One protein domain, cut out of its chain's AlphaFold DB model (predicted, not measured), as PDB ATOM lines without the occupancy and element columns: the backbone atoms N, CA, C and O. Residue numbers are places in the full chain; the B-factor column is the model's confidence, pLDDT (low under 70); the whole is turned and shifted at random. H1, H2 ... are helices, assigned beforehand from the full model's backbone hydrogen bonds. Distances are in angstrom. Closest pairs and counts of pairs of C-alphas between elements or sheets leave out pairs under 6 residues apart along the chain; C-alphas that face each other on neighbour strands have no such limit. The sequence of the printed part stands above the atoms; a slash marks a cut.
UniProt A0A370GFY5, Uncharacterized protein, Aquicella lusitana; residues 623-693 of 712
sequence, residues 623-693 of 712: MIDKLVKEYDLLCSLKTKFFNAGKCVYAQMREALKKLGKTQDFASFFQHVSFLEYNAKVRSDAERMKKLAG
ATOM      1  N   MET A 623      29.866 -15.755  -3.792       89.88
ATOM      2  CA  MET A 623      31.083 -15.028  -4.138       89.88
ATOM      3  C   MET A 623      31.027 -14.450  -5.553       89.88
ATOM      4  O   MET A 623      31.363 -13.277  -5.735       89.88
ATOM      5  N   ILE A 624      30.583 -15.244  -6.532       92.69
ATOM      6  CA  ILE A 624      30.397 -14.788  -7.913       92.69
ATOM      7  C   ILE A 624      29.378 -13.649  -7.957       92.69
ATOM      8  O   ILE A 624      29.687 -12.592  -8.503       92.69
ATOM      9  N   ASP A 625      28.217 -13.807  -7.321       93.62
ATOM     10  CA  ASP A 625      27.174 -12.778  -7.297       93.62
ATOM     11  C   ASP A 625      27.661 -11.473  -6.664       93.62
ATOM     12  O   ASP A 625      27.366 -10.380  -7.160       93.62
ATOM     13  N   LYS A 626      28.442 -11.570  -5.582       94.62
ATOM     14  CA  LYS A 626      29.061 -10.407  -4.944       94.62
ATOM     15  C   LYS A 626      30.008  -9.690  -5.908       94.62
ATOM     16  O   LYS A 626      29.893  -8.477  -6.067       94.62
ATOM     17  N   LEU A 627      30.911 -10.422  -6.564       93.94
ATOM     18  CA  LEU A 627      31.856  -9.835  -7.517       93.94
ATOM     19  C   LEU A 627      31.128  -9.228  -8.723       93.94
ATOM     20  O   LEU A 627      31.424  -8.101  -9.102       93.94
ATOM     21  N   VAL A 628      30.129  -9.912  -9.288       94.38
ATOM     22  CA  VAL A 628      29.327  -9.379 -10.402       94.38
ATOM     23  C   VAL A 628      28.678  -8.045 -10.016       94.38
ATOM     24  O   VAL A 628      28.811  -7.081 -10.770       94.38
ATOM     25  N   LYS A 629      28.071  -7.946  -8.823       94.56
ATOM     26  CA  LYS A 629      27.485  -6.693  -8.310       94.56
ATOM     27  C   LYS A 629      28.526  -5.587  -8.111       94.56
ATOM     28  O   LYS A 629      28.271  -4.439  -8.470       94.56
ATOM     29  N   GLU A 630      29.702  -5.917  -7.570       93.44
ATOM     30  CA  GLU A 630      30.817  -4.967  -7.427       93.44
ATOM     31  C   GLU A 630      31.254  -4.413  -8.795       93.44
ATOM     32  O   GLU A 630      31.385  -3.197  -8.968       93.44
ATOM     33  N   TYR A 631      31.431  -5.283  -9.793       92.12
ATOM     34  CA  TYR A 631      31.832  -4.877 -11.139       92.12
ATOM     35  C   TYR A 631      30.722  -4.133 -11.898       92.12
ATOM     36  O   TYR A 631      31.038  -3.221 -12.664       92.12
ATOM     37  N   ASP A 632      29.442  -4.438 -11.663       89.19
ATOM     38  CA  ASP A 632      28.311  -3.664 -12.194       89.19
ATOM     39  C   ASP A 632      28.327  -2.213 -11.688       89.19
ATOM     40  O   ASP A 632      28.214  -1.273 -12.484       89.19
ATOM     41  N   LEU A 633      28.567  -2.012 -10.387       89.06
ATOM     42  CA  LEU A 633      28.702  -0.674  -9.809       89.06
ATOM     43  C   LEU A 633      29.888   0.083 -10.431       89.06
ATOM     44  O   LEU A 633      29.734   1.229 -10.860       89.06
ATOM     45  N   LEU A 634      31.050  -0.564 -10.557       87.06
ATOM     46  CA  LEU A 634      32.240   0.034 -11.177       87.06
ATOM     47  C   LEU A 634      32.022   0.408 -12.654       87.06
ATOM     48  O   LEU A 634      32.536   1.433 -13.112       87.06
ATOM     49  N   CYS A 635      31.243  -0.384 -13.397       82.94
ATOM     50  CA  CYS A 635      30.856  -0.065 -14.773       82.94
ATOM     51  C   CYS A 635      29.952   1.175 -14.843       82.94
ATOM     52  O   CYS A 635      30.154   2.035 -15.706       82.94
ATOM     53  N   SER A 636      28.987   1.292 -13.922       78.75
ATOM     54  CA  SER A 636      28.054   2.428 -13.853       78.75
ATOM     55  C   SER A 636      28.731   3.753 -13.469       78.75
ATOM     56  O   SER A 636      28.334   4.820 -13.933       78.75
ATOM     57  N   LEU A 637      29.800   3.696 -12.664       71.56
ATOM     58  CA  LEU A 637      30.568   4.877 -12.262       71.56
ATOM     59  C   LEU A 637      31.461   5.399 -13.397       71.56
ATOM     60  O   LEU A 637      31.570   6.608 -13.573       71.56
ATOM     61  N   LYS A 638      32.076   4.519 -14.203       63.03
ATOM     62  CA  LYS A 638      32.975   4.936 -15.300       63.03
ATOM     63  C   LYS A 638      32.256   5.433 -16.554       63.03
ATOM     64  O   LYS A 638      32.778   6.321 -17.225       63.03
ATOM     65  N   THR A 639      31.063   4.917 -16.848       55.97
ATOM     66  CA  THR A 639      30.232   5.383 -17.977       55.97
ATOM     67  C   THR A 639      29.774   6.836 -17.823       55.97
ATOM     68  O   THR A 639      29.467   7.475 -18.822       55.97
ATOM     69  N   LYS A 640      29.802   7.396 -16.604       53.81
ATOM     70  CA  LYS A 640      29.518   8.817 -16.352       53.81
ATOM     71  C   LYS A 640      30.677   9.777 -16.662       53.81
ATOM     72  O   LYS A 640      30.423  10.973 -16.729       53.81
ATOM     73  N   PHE A 641      31.916   9.301 -16.841       50.59
ATOM     74  CA  PHE A 641      33.095  10.185 -16.901       50.59
ATOM     75  C   PHE A 641      33.981  10.049 -18.154       50.59
ATOM     76  O   PHE A 641      34.691  11.001 -18.456       50.59
ATOM     77  N   PHE A 642      33.956   8.940 -18.909       49.25
ATOM     78  CA  PHE A 642      34.789   8.780 -20.119       49.25
ATOM     79  C   PHE A 642      34.114   7.928 -21.211       49.25
ATOM     80  O   PHE A 642      33.386   6.982 -20.913       49.25
ATOM     81  N   ASN A 643      34.380   8.268 -22.482       45.03
ATOM     82  CA  ASN A 643      33.773   7.663 -23.674       45.03
ATOM     83  C   ASN A 643      34.188   6.192 -23.919       45.03
ATOM     84  O   ASN A 643      35.241   5.729 -23.481       45.03
ATOM     85  N   ALA A 644      33.322   5.484 -24.651       43.16
ATOM     86  CA  ALA A 644      33.180   4.033 -24.818       43.16
ATOM     87  C   ALA A 644      34.367   3.254 -25.447       43.16
ATOM     88  O   ALA A 644      34.229   2.624 -26.493       43.16
ATOM     89  N   GLY A 645      35.520   3.204 -24.779       48.91
ATOM     90  CA  GLY A 645      36.489   2.111 -24.955       48.91
ATOM     91  C   GLY A 645      36.076   0.886 -24.127       48.91
ATOM     92  O   GLY A 645      35.564   1.060 -23.021       48.91
ATOM     93  N   LYS A 646      36.277  -0.346 -24.631       57.44
ATOM     94  CA  LYS A 646      35.918  -1.622 -23.962       57.44
ATOM     95  C   LYS A 646      36.363  -1.636 -22.490       57.44
ATOM     96  O   LYS A 646      37.505  -1.966 -22.177       57.44
ATOM     97  N   CYS A 647      35.458  -1.285 -21.577       78.19
ATOM     98  CA  CYS A 647      35.778  -1.133 -20.164       78.19
ATOM     99  C   CYS A 647      36.260  -2.472 -19.590       78.19
ATOM    100  O   CYS A 647      35.540  -3.466 -19.650       78.19
ATOM    101  N   VAL A 648      37.462  -2.496 -19.010       86.81
ATOM    102  CA  VAL A 648      38.049  -3.680 -18.350       86.81
ATOM    103  C   VAL A 648      37.083  -4.314 -17.347       86.81
ATOM    104  O   VAL A 648      36.973  -5.533 -17.265       86.81
ATOM    105  N   TYR A 649      36.331  -3.485 -16.622       89.19
ATOM    106  CA  TYR A 649      35.342  -3.932 -15.644       89.19
ATOM    107  C   TYR A 649      34.140  -4.625 -16.289       89.19
ATOM    108  O   TYR A 649      33.638  -5.593 -15.726       89.19
ATOM    109  N   ALA A 650      33.724  -4.195 -17.483       87.75
ATOM    110  CA  ALA A 650      32.656  -4.859 -18.222       87.75
ATOM    111  C   ALA A 650      33.115  -6.236 -18.723       87.75
ATOM    112  O   ALA A 650      32.371  -7.201 -18.597       87.75
ATOM    113  N   GLN A 651      34.354  -6.349 -19.215       90.06
ATOM    114  CA  GLN A 651      34.919  -7.635 -19.646       90.06
ATOM    115  C   GLN A 651      35.056  -8.614 -18.471       90.06
ATOM    116  O   GLN A 651      34.596  -9.748 -18.562       90.06
ATOM    117  N   MET A 652      35.585  -8.156 -17.330       92.69
ATOM    118  CA  MET A 652      35.648  -8.962 -16.104       92.69
ATOM    119  C   MET A 652      34.255  -9.382 -15.616       92.69
ATOM    120  O   MET A 652      34.055 -10.534 -15.242       92.69
ATOM    121  N   ARG A 653      33.263  -8.482 -15.664       92.81
ATOM    122  CA  ARG A 653      31.874  -8.812 -15.320       92.81
ATOM    123  C   ARG A 653      31.313  -9.918 -16.209       92.81
ATOM    124  O   ARG A 653      30.717 -10.858 -15.690       92.81
ATOM    125  N   GLU A 654      31.464  -9.808 -17.528       92.31
ATOM    126  CA  GLU A 654      30.979 -10.842 -18.449       92.31
ATOM    127  C   GLU A 654      31.710 -12.172 -18.233       92.31
ATOM    128  O   GLU A 654      31.075 -13.225 -18.239       92.31
ATOM    129  N   ALA A 655      33.014 -12.131 -17.937       92.62
ATOM    130  CA  ALA A 655      33.786 -13.313 -17.571       92.62
ATOM    131  C   ALA A 655      33.255 -13.975 -16.291       92.62
ATOM    132  O   ALA A 655      33.056 -15.186 -16.275       92.62
ATOM    133  N   LEU A 656      32.958 -13.196 -15.246       94.12
ATOM    134  CA  LEU A 656      32.372 -13.687 -13.994       94.12
ATOM    135  C   LEU A 656      30.960 -14.251 -14.196       94.12
ATOM    136  O   LEU A 656      30.644 -15.310 -13.660       94.12
ATOM    137  N   LYS A 657      30.115 -13.592 -15.003       93.69
ATOM    138  CA  LYS A 657      28.780 -14.103 -15.361       93.69
ATOM    139  C   LYS A 657      28.870 -15.416 -16.133       93.69
ATOM    140  O   LYS A 657      28.068 -16.317 -15.892       93.69
ATOM    141  N   LYS A 658      29.831 -15.531 -17.056       93.38
ATOM    142  CA  LYS A 658      30.096 -16.777 -17.781       93.38
ATOM    143  C   LYS A 658      30.577 -17.859 -16.816       93.38
ATOM    144  O   LYS A 658      29.986 -18.929 -16.814       93.38
ATOM    145  N   LEU A 659      31.543 -17.554 -15.947       91.88
ATOM    146  CA  LEU A 659      32.054 -18.476 -14.932       91.88
ATOM    147  C   LEU A 659      30.951 -18.969 -13.983       91.88
ATOM    148  O   LEU A 659      30.886 -20.157 -13.702       91.88
ATOM    149  N   GLY A 660      30.043 -18.099 -13.537       89.12
ATOM    150  CA  GLY A 660      28.907 -18.504 -12.703       89.12
ATOM    151  C   GLY A 660      27.962 -19.498 -13.389       89.12
ATOM    152  O   GLY A 660      27.348 -20.319 -12.717       89.12
ATOM    153  N   LYS A 661      27.868 -19.451 -14.726       87.94
ATOM    154  CA  LYS A 661      27.035 -20.364 -15.524       87.94
ATOM    155  C   LYS A 661      27.758 -21.649 -15.913       87.94
ATOM    156  O   LYS A 661      27.157 -22.711 -15.853       87.94
ATOM    157  N   THR A 662      29.003 -21.543 -16.370       86.94
ATOM    158  CA  THR A 662      29.748 -22.670 -16.949       86.94
ATOM    159  C   THR A 662      30.647 -23.373 -15.946       86.94
ATOM    160  O   THR A 662      31.060 -24.490 -16.216       86.94
ATOM    161  N   GLN A 663      30.996 -22.708 -14.840       87.06
ATOM    162  CA  GLN A 663      31.981 -23.153 -13.846       87.06
ATOM    163  C   GLN A 663      33.366 -23.476 -14.436       87.06
ATOM    164  O   GLN A 663      34.207 -24.056 -13.767       87.06
ATOM    165  N   ASP A 664      33.640 -23.029 -15.661       86.06
ATOM    166  CA  ASP A 664      34.895 -23.276 -16.368       86.06
ATOM    167  C   ASP A 664      35.943 -22.220 -15.993       86.06
ATOM    168  O   ASP A 664      35.994 -21.116 -16.555       86.06
ATOM    169  N   PHE A 665      36.784 -22.567 -15.020       86.31
ATOM    170  CA  PHE A 665      37.859 -21.709 -14.537       86.31
ATOM    171  C   PHE A 665      38.992 -21.566 -15.554       86.31
ATOM    172  O   PHE A 665      39.611 -20.505 -15.606       86.31
ATOM    173  N   ALA A 666      39.249 -22.576 -16.388       82.31
ATOM    174  CA  ALA A 666      40.295 -22.500 -17.406       82.31
ATOM    175  C   ALA A 666      39.957 -21.423 -18.448       82.31
ATOM    176  O   ALA A 666      40.742 -20.495 -18.667       82.31
ATOM    177  N   SER A 667      38.740 -21.473 -19.000       85.81
ATOM    178  CA  SER A 667      38.230 -20.437 -19.905       85.81
ATOM    179  C   SER A 667      38.185 -19.062 -19.238       85.81
ATOM    180  O   SER A 667      38.484 -18.050 -19.877       85.81
ATOM    181  N   PHE A 668      37.810 -19.002 -17.954       90.50
ATOM    182  CA  PHE A 668      37.795 -17.753 -17.198       90.50
ATOM    183  C   PHE A 668      39.195 -17.138 -17.095       90.50
ATOM    184  O   PHE A 668      39.369 -15.986 -17.491       90.50
ATOM    185  N   PHE A 669      40.200 -17.893 -16.634       88.62
ATOM    186  CA  PHE A 669      41.566 -17.386 -16.471       88.62
ATOM    187  C   PHE A 669      42.218 -17.012 -17.798       88.62
ATOM    188  O   PHE A 669      42.877 -15.974 -17.874       88.62
ATOM    189  N   GLN A 670      41.972 -17.780 -18.860       87.19
ATOM    190  CA  GLN A 670      42.424 -17.411 -20.199       87.19
ATOM    191  C   GLN A 670      41.845 -16.052 -20.619       87.19
ATOM    192  O   GLN A 670      42.581 -15.196 -21.109       87.19
ATOM    193  N   HIS A 671      40.551 -15.822 -20.370       87.38
ATOM    194  CA  HIS A 671      39.884 -14.570 -20.717       87.38
ATOM    195  C   HIS A 671      40.372 -13.378 -19.880       87.38
ATOM    196  O   HIS A 671      40.575 -12.293 -20.423       87.38
ATOM    197  N   VAL A 672      40.577 -13.556 -18.568       90.44
ATOM    198  CA  VAL A 672      40.957 -12.447 -17.673       90.44
ATOM    199  C   VAL A 672      42.459 -12.159 -17.638       90.44
ATOM    200  O   VAL A 672      42.833 -11.075 -17.199       90.44
ATOM    201  N   SER A 673      43.315 -13.056 -18.139       87.69
ATOM    202  CA  SER A 673      44.779 -12.875 -18.165       87.69
ATOM    203  C   SER A 673      45.208 -11.541 -18.800       87.69
ATOM    204  O   SER A 673      45.997 -10.791 -18.225       87.69
ATOM    205  N   PHE A 674      44.595 -11.165 -19.924       86.44
ATOM    206  CA  PHE A 674      44.855  -9.902 -20.626       86.44
ATOM    207  C   PHE A 674      44.313  -8.659 -19.899       86.44
ATOM    208  O   PHE A 674      44.589  -7.536 -20.313       86.44
ATOM    209  N   LEU A 675      43.536  -8.837 -18.825       86.00
ATOM    210  CA  LEU A 675      42.947  -7.773 -18.005       86.00
ATOM    211  C   LEU A 675      43.716  -7.543 -16.692       86.00
ATOM    212  O   LEU A 675      43.487  -6.536 -16.016       86.00
ATOM    213  N   GLU A 676      44.648  -8.438 -16.330       83.69
ATOM    214  CA  GLU A 676      45.389  -8.410 -15.058       83.69
ATOM    215  C   GLU A 676      46.359  -7.217 -14.923       83.69
ATOM    216  O   GLU A 676      46.971  -7.024 -13.870       83.69
ATOM    217  N   TYR A 677      46.492  -6.347 -15.932       84.69
ATOM    218  CA  TYR A 677      47.159  -5.049 -15.761       84.69
ATOM    219  C   TYR A 677      46.386  -4.119 -14.808       84.69
ATOM    220  O   TYR A 677      46.982  -3.241 -14.185       84.69
ATOM    221  N   ASN A 678      45.073  -4.319 -14.642       89.31
ATOM    222  CA  ASN A 678      44.274  -3.613 -13.646       89.31
ATOM    223  C   ASN A 678      44.415  -4.267 -12.260       89.31
ATOM    224  O   ASN A 678      44.123  -5.449 -12.092       89.31
ATOM    225  N   ALA A 679      44.798  -3.485 -11.244       87.94
ATOM    226  CA  ALA A 679      45.090  -3.999  -9.901       87.94
ATOM    227  C   ALA A 679      43.900  -4.699  -9.213       87.94
ATOM    228  O   ALA A 679      44.098  -5.728  -8.570       87.94
ATOM    229  N   LYS A 680      42.668  -4.190  -9.371       88.94
ATOM    230  CA  LYS A 680      41.461  -4.817  -8.798       88.94
ATOM    231  C   LYS A 680      41.145  -6.134  -9.507       88.94
ATOM    232  O   LYS A 680      40.937  -7.131  -8.828       88.94
ATOM    233  N   VAL A 681      41.204  -6.161 -10.844       89.62
ATOM    234  CA  VAL A 681      41.045  -7.409 -11.618       89.62
ATOM    235  C   VAL A 681      42.099  -8.435 -11.238       89.62
ATOM    236  O   VAL A 681      41.742  -9.572 -10.972       89.62
ATOM    237  N   ARG A 682      43.372  -8.040 -11.131       89.81
ATOM    238  CA  ARG A 682      44.445  -8.932 -10.678       89.81
ATOM    239  C   ARG A 682      44.161  -9.497  -9.287       89.81
ATOM    240  O   ARG A 682      44.257 -10.699  -9.089       89.81
ATOM    241  N   SER A 683      43.789  -8.641  -8.334       91.12
ATOM    242  CA  SER A 683      43.471  -9.066  -6.967       91.12
ATOM    243  C   SER A 683      42.304 -10.055  -6.924       91.12
ATOM    244  O   SER A 683      42.368 -11.046  -6.199       91.12
ATOM    245  N   ASP A 684      41.238  -9.803  -7.684       91.88
ATOM    246  CA  ASP A 684      40.077 -10.692  -7.719       91.88
ATOM    247  C   ASP A 684      40.373 -11.979  -8.495       91.88
ATOM    248  O   ASP A 684      39.960 -13.049  -8.058       91.88
ATOM    249  N   ALA A 685      41.145 -11.917  -9.583       87.62
ATOM    250  CA  ALA A 685      41.613 -13.093 -10.311       87.62
ATOM    251  C   ALA A 685      42.475 -13.997  -9.416       87.62
ATOM    252  O   ALA A 685      42.239 -15.199  -9.375       87.62
ATOM    253  N   GLU A 686      43.398 -13.443  -8.624       85.12
ATOM    254  CA  GLU A 686      44.171 -14.211  -7.632       85.12
ATOM    255  C   GLU A 686      43.271 -14.824  -6.549       85.12
ATOM    256  O   GLU A 686      43.462 -15.973  -6.148       85.12
ATOM    257  N   ARG A 687      42.238 -14.097  -6.109       84.94
ATOM    258  CA  ARG A 687      41.242 -14.633  -5.174       84.94
ATOM    259  C   ARG A 687      40.465 -15.806  -5.786       84.94
ATOM    260  O   ARG A 687      40.223 -16.790  -5.089       84.94
ATOM    261  N   MET A 688      40.127 -15.730  -7.074       83.81
ATOM    262  CA  MET A 688      39.501 -16.828  -7.815       83.81
ATOM    263  C   MET A 688      40.462 -18.000  -8.040       83.81
ATOM    264  O   MET A 688      40.025 -19.142  -7.938       83.81
ATOM    265  N   LYS A 689      41.761 -17.760  -8.280       78.31
ATOM    266  CA  LYS A 689      42.783 -18.826  -8.369       78.31
ATOM    267  C   LYS A 689      42.876 -19.595  -7.055       78.31
ATOM    268  O   LYS A 689      42.852 -20.822  -7.061       78.31
ATOM    269  N   LYS A 690      42.874 -18.882  -5.922       75.50
ATOM    270  CA  LYS A 690      42.845 -19.501  -4.590       75.50
ATOM    271  C   LYS A 690      41.586 -20.345  -4.374       75.50
ATOM    272  O   LYS A 690      41.686 -21.460  -3.876       75.50
ATOM    273  N   LEU A 691      40.416 -19.840  -4.775       73.81
ATOM    274  CA  LEU A 691      39.152 -20.582  -4.699       73.81
ATOM    275  C   LEU A 691      39.162 -21.841  -5.580       73.81
ATOM    276  O   LEU A 691      38.653 -22.880  -5.178       73.81
ATOM    277  N   ALA A 692      39.780 -21.760  -6.757       67.25
ATOM    278  CA  ALA A 692      39.974 -22.886  -7.663       67.25
ATOM    279  C   ALA A 692      41.008 -23.909  -7.162       67.25
ATOM    280  O   ALA A 692      41.224 -24.919  -7.823       67.25
ATOM    281  N   GLY A 693      41.684 -23.647  -6.036       63.50
ATOM    282  CA  GLY A 693      42.784 -24.478  -5.549       63.50
ATOM    283  C   GLY A 693      44.045 -24.411  -6.420       63.50
ATOM    284  O   GLY A 693      44.924 -25.256  -6.279       63.50
TER     285      GLY A 693
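Overview. This is residues 623 to 693 of the 712 residues of an uncharacterized protein of Aquicella lusitana (UniProt A0A370GFY5). Four helices, H1 to H4 in chain order, stand side by side in a small four-cornered bundle with alternating directions, loosest between H1 and H4. Residues 640 to 646 stick out at one end. The 71 printed residues, with four named helices and no named strand, are all helix in class and compact, radius of gyration of the C-alphas 11.8 A, spanning 38 by 22 by 17 A.

Along the chain. H1, residues 623 to 638, begins at C-alpha (31.083, -15.028, -4.138) and is 23.0 A long. H2 is residues 648 to 662, 20.8 A; H3 665 to 673, 11.8 A; H4 679 to 691, 18.4 A, ending at C-alpha (39.152, -20.582, -4.699).

Arrangement. H1 and H2 touch as a hairpin, closest C-alphas Val 628 and Arg 653, 5.6 A, at a shallow tilt of 25 degrees. H2 and H3 form another hairpin, closest C-alphas Ala 655 and Phe 668, 6.0 A. The hairpin H3 and H4 only just touches, with 3 pairs of C-alphas within 8 A, the closest Val 672 and Ala 685, 7.4 A; H4 does so with residues 681 to 685 alone. H1 and H4 are near each other; H1 and H3 are apart. In H1, H2, H3 and H4 every O i to N i+4 pair is within hydrogen-bond range.

Size, cuts and confidence. The farthest C-alphas, Asn 643 and Gly 693, are 38.0 A apart. The printed part has no cut and no long link. Residues 638 to 646 and 692 to 693 have pLDDT under 70.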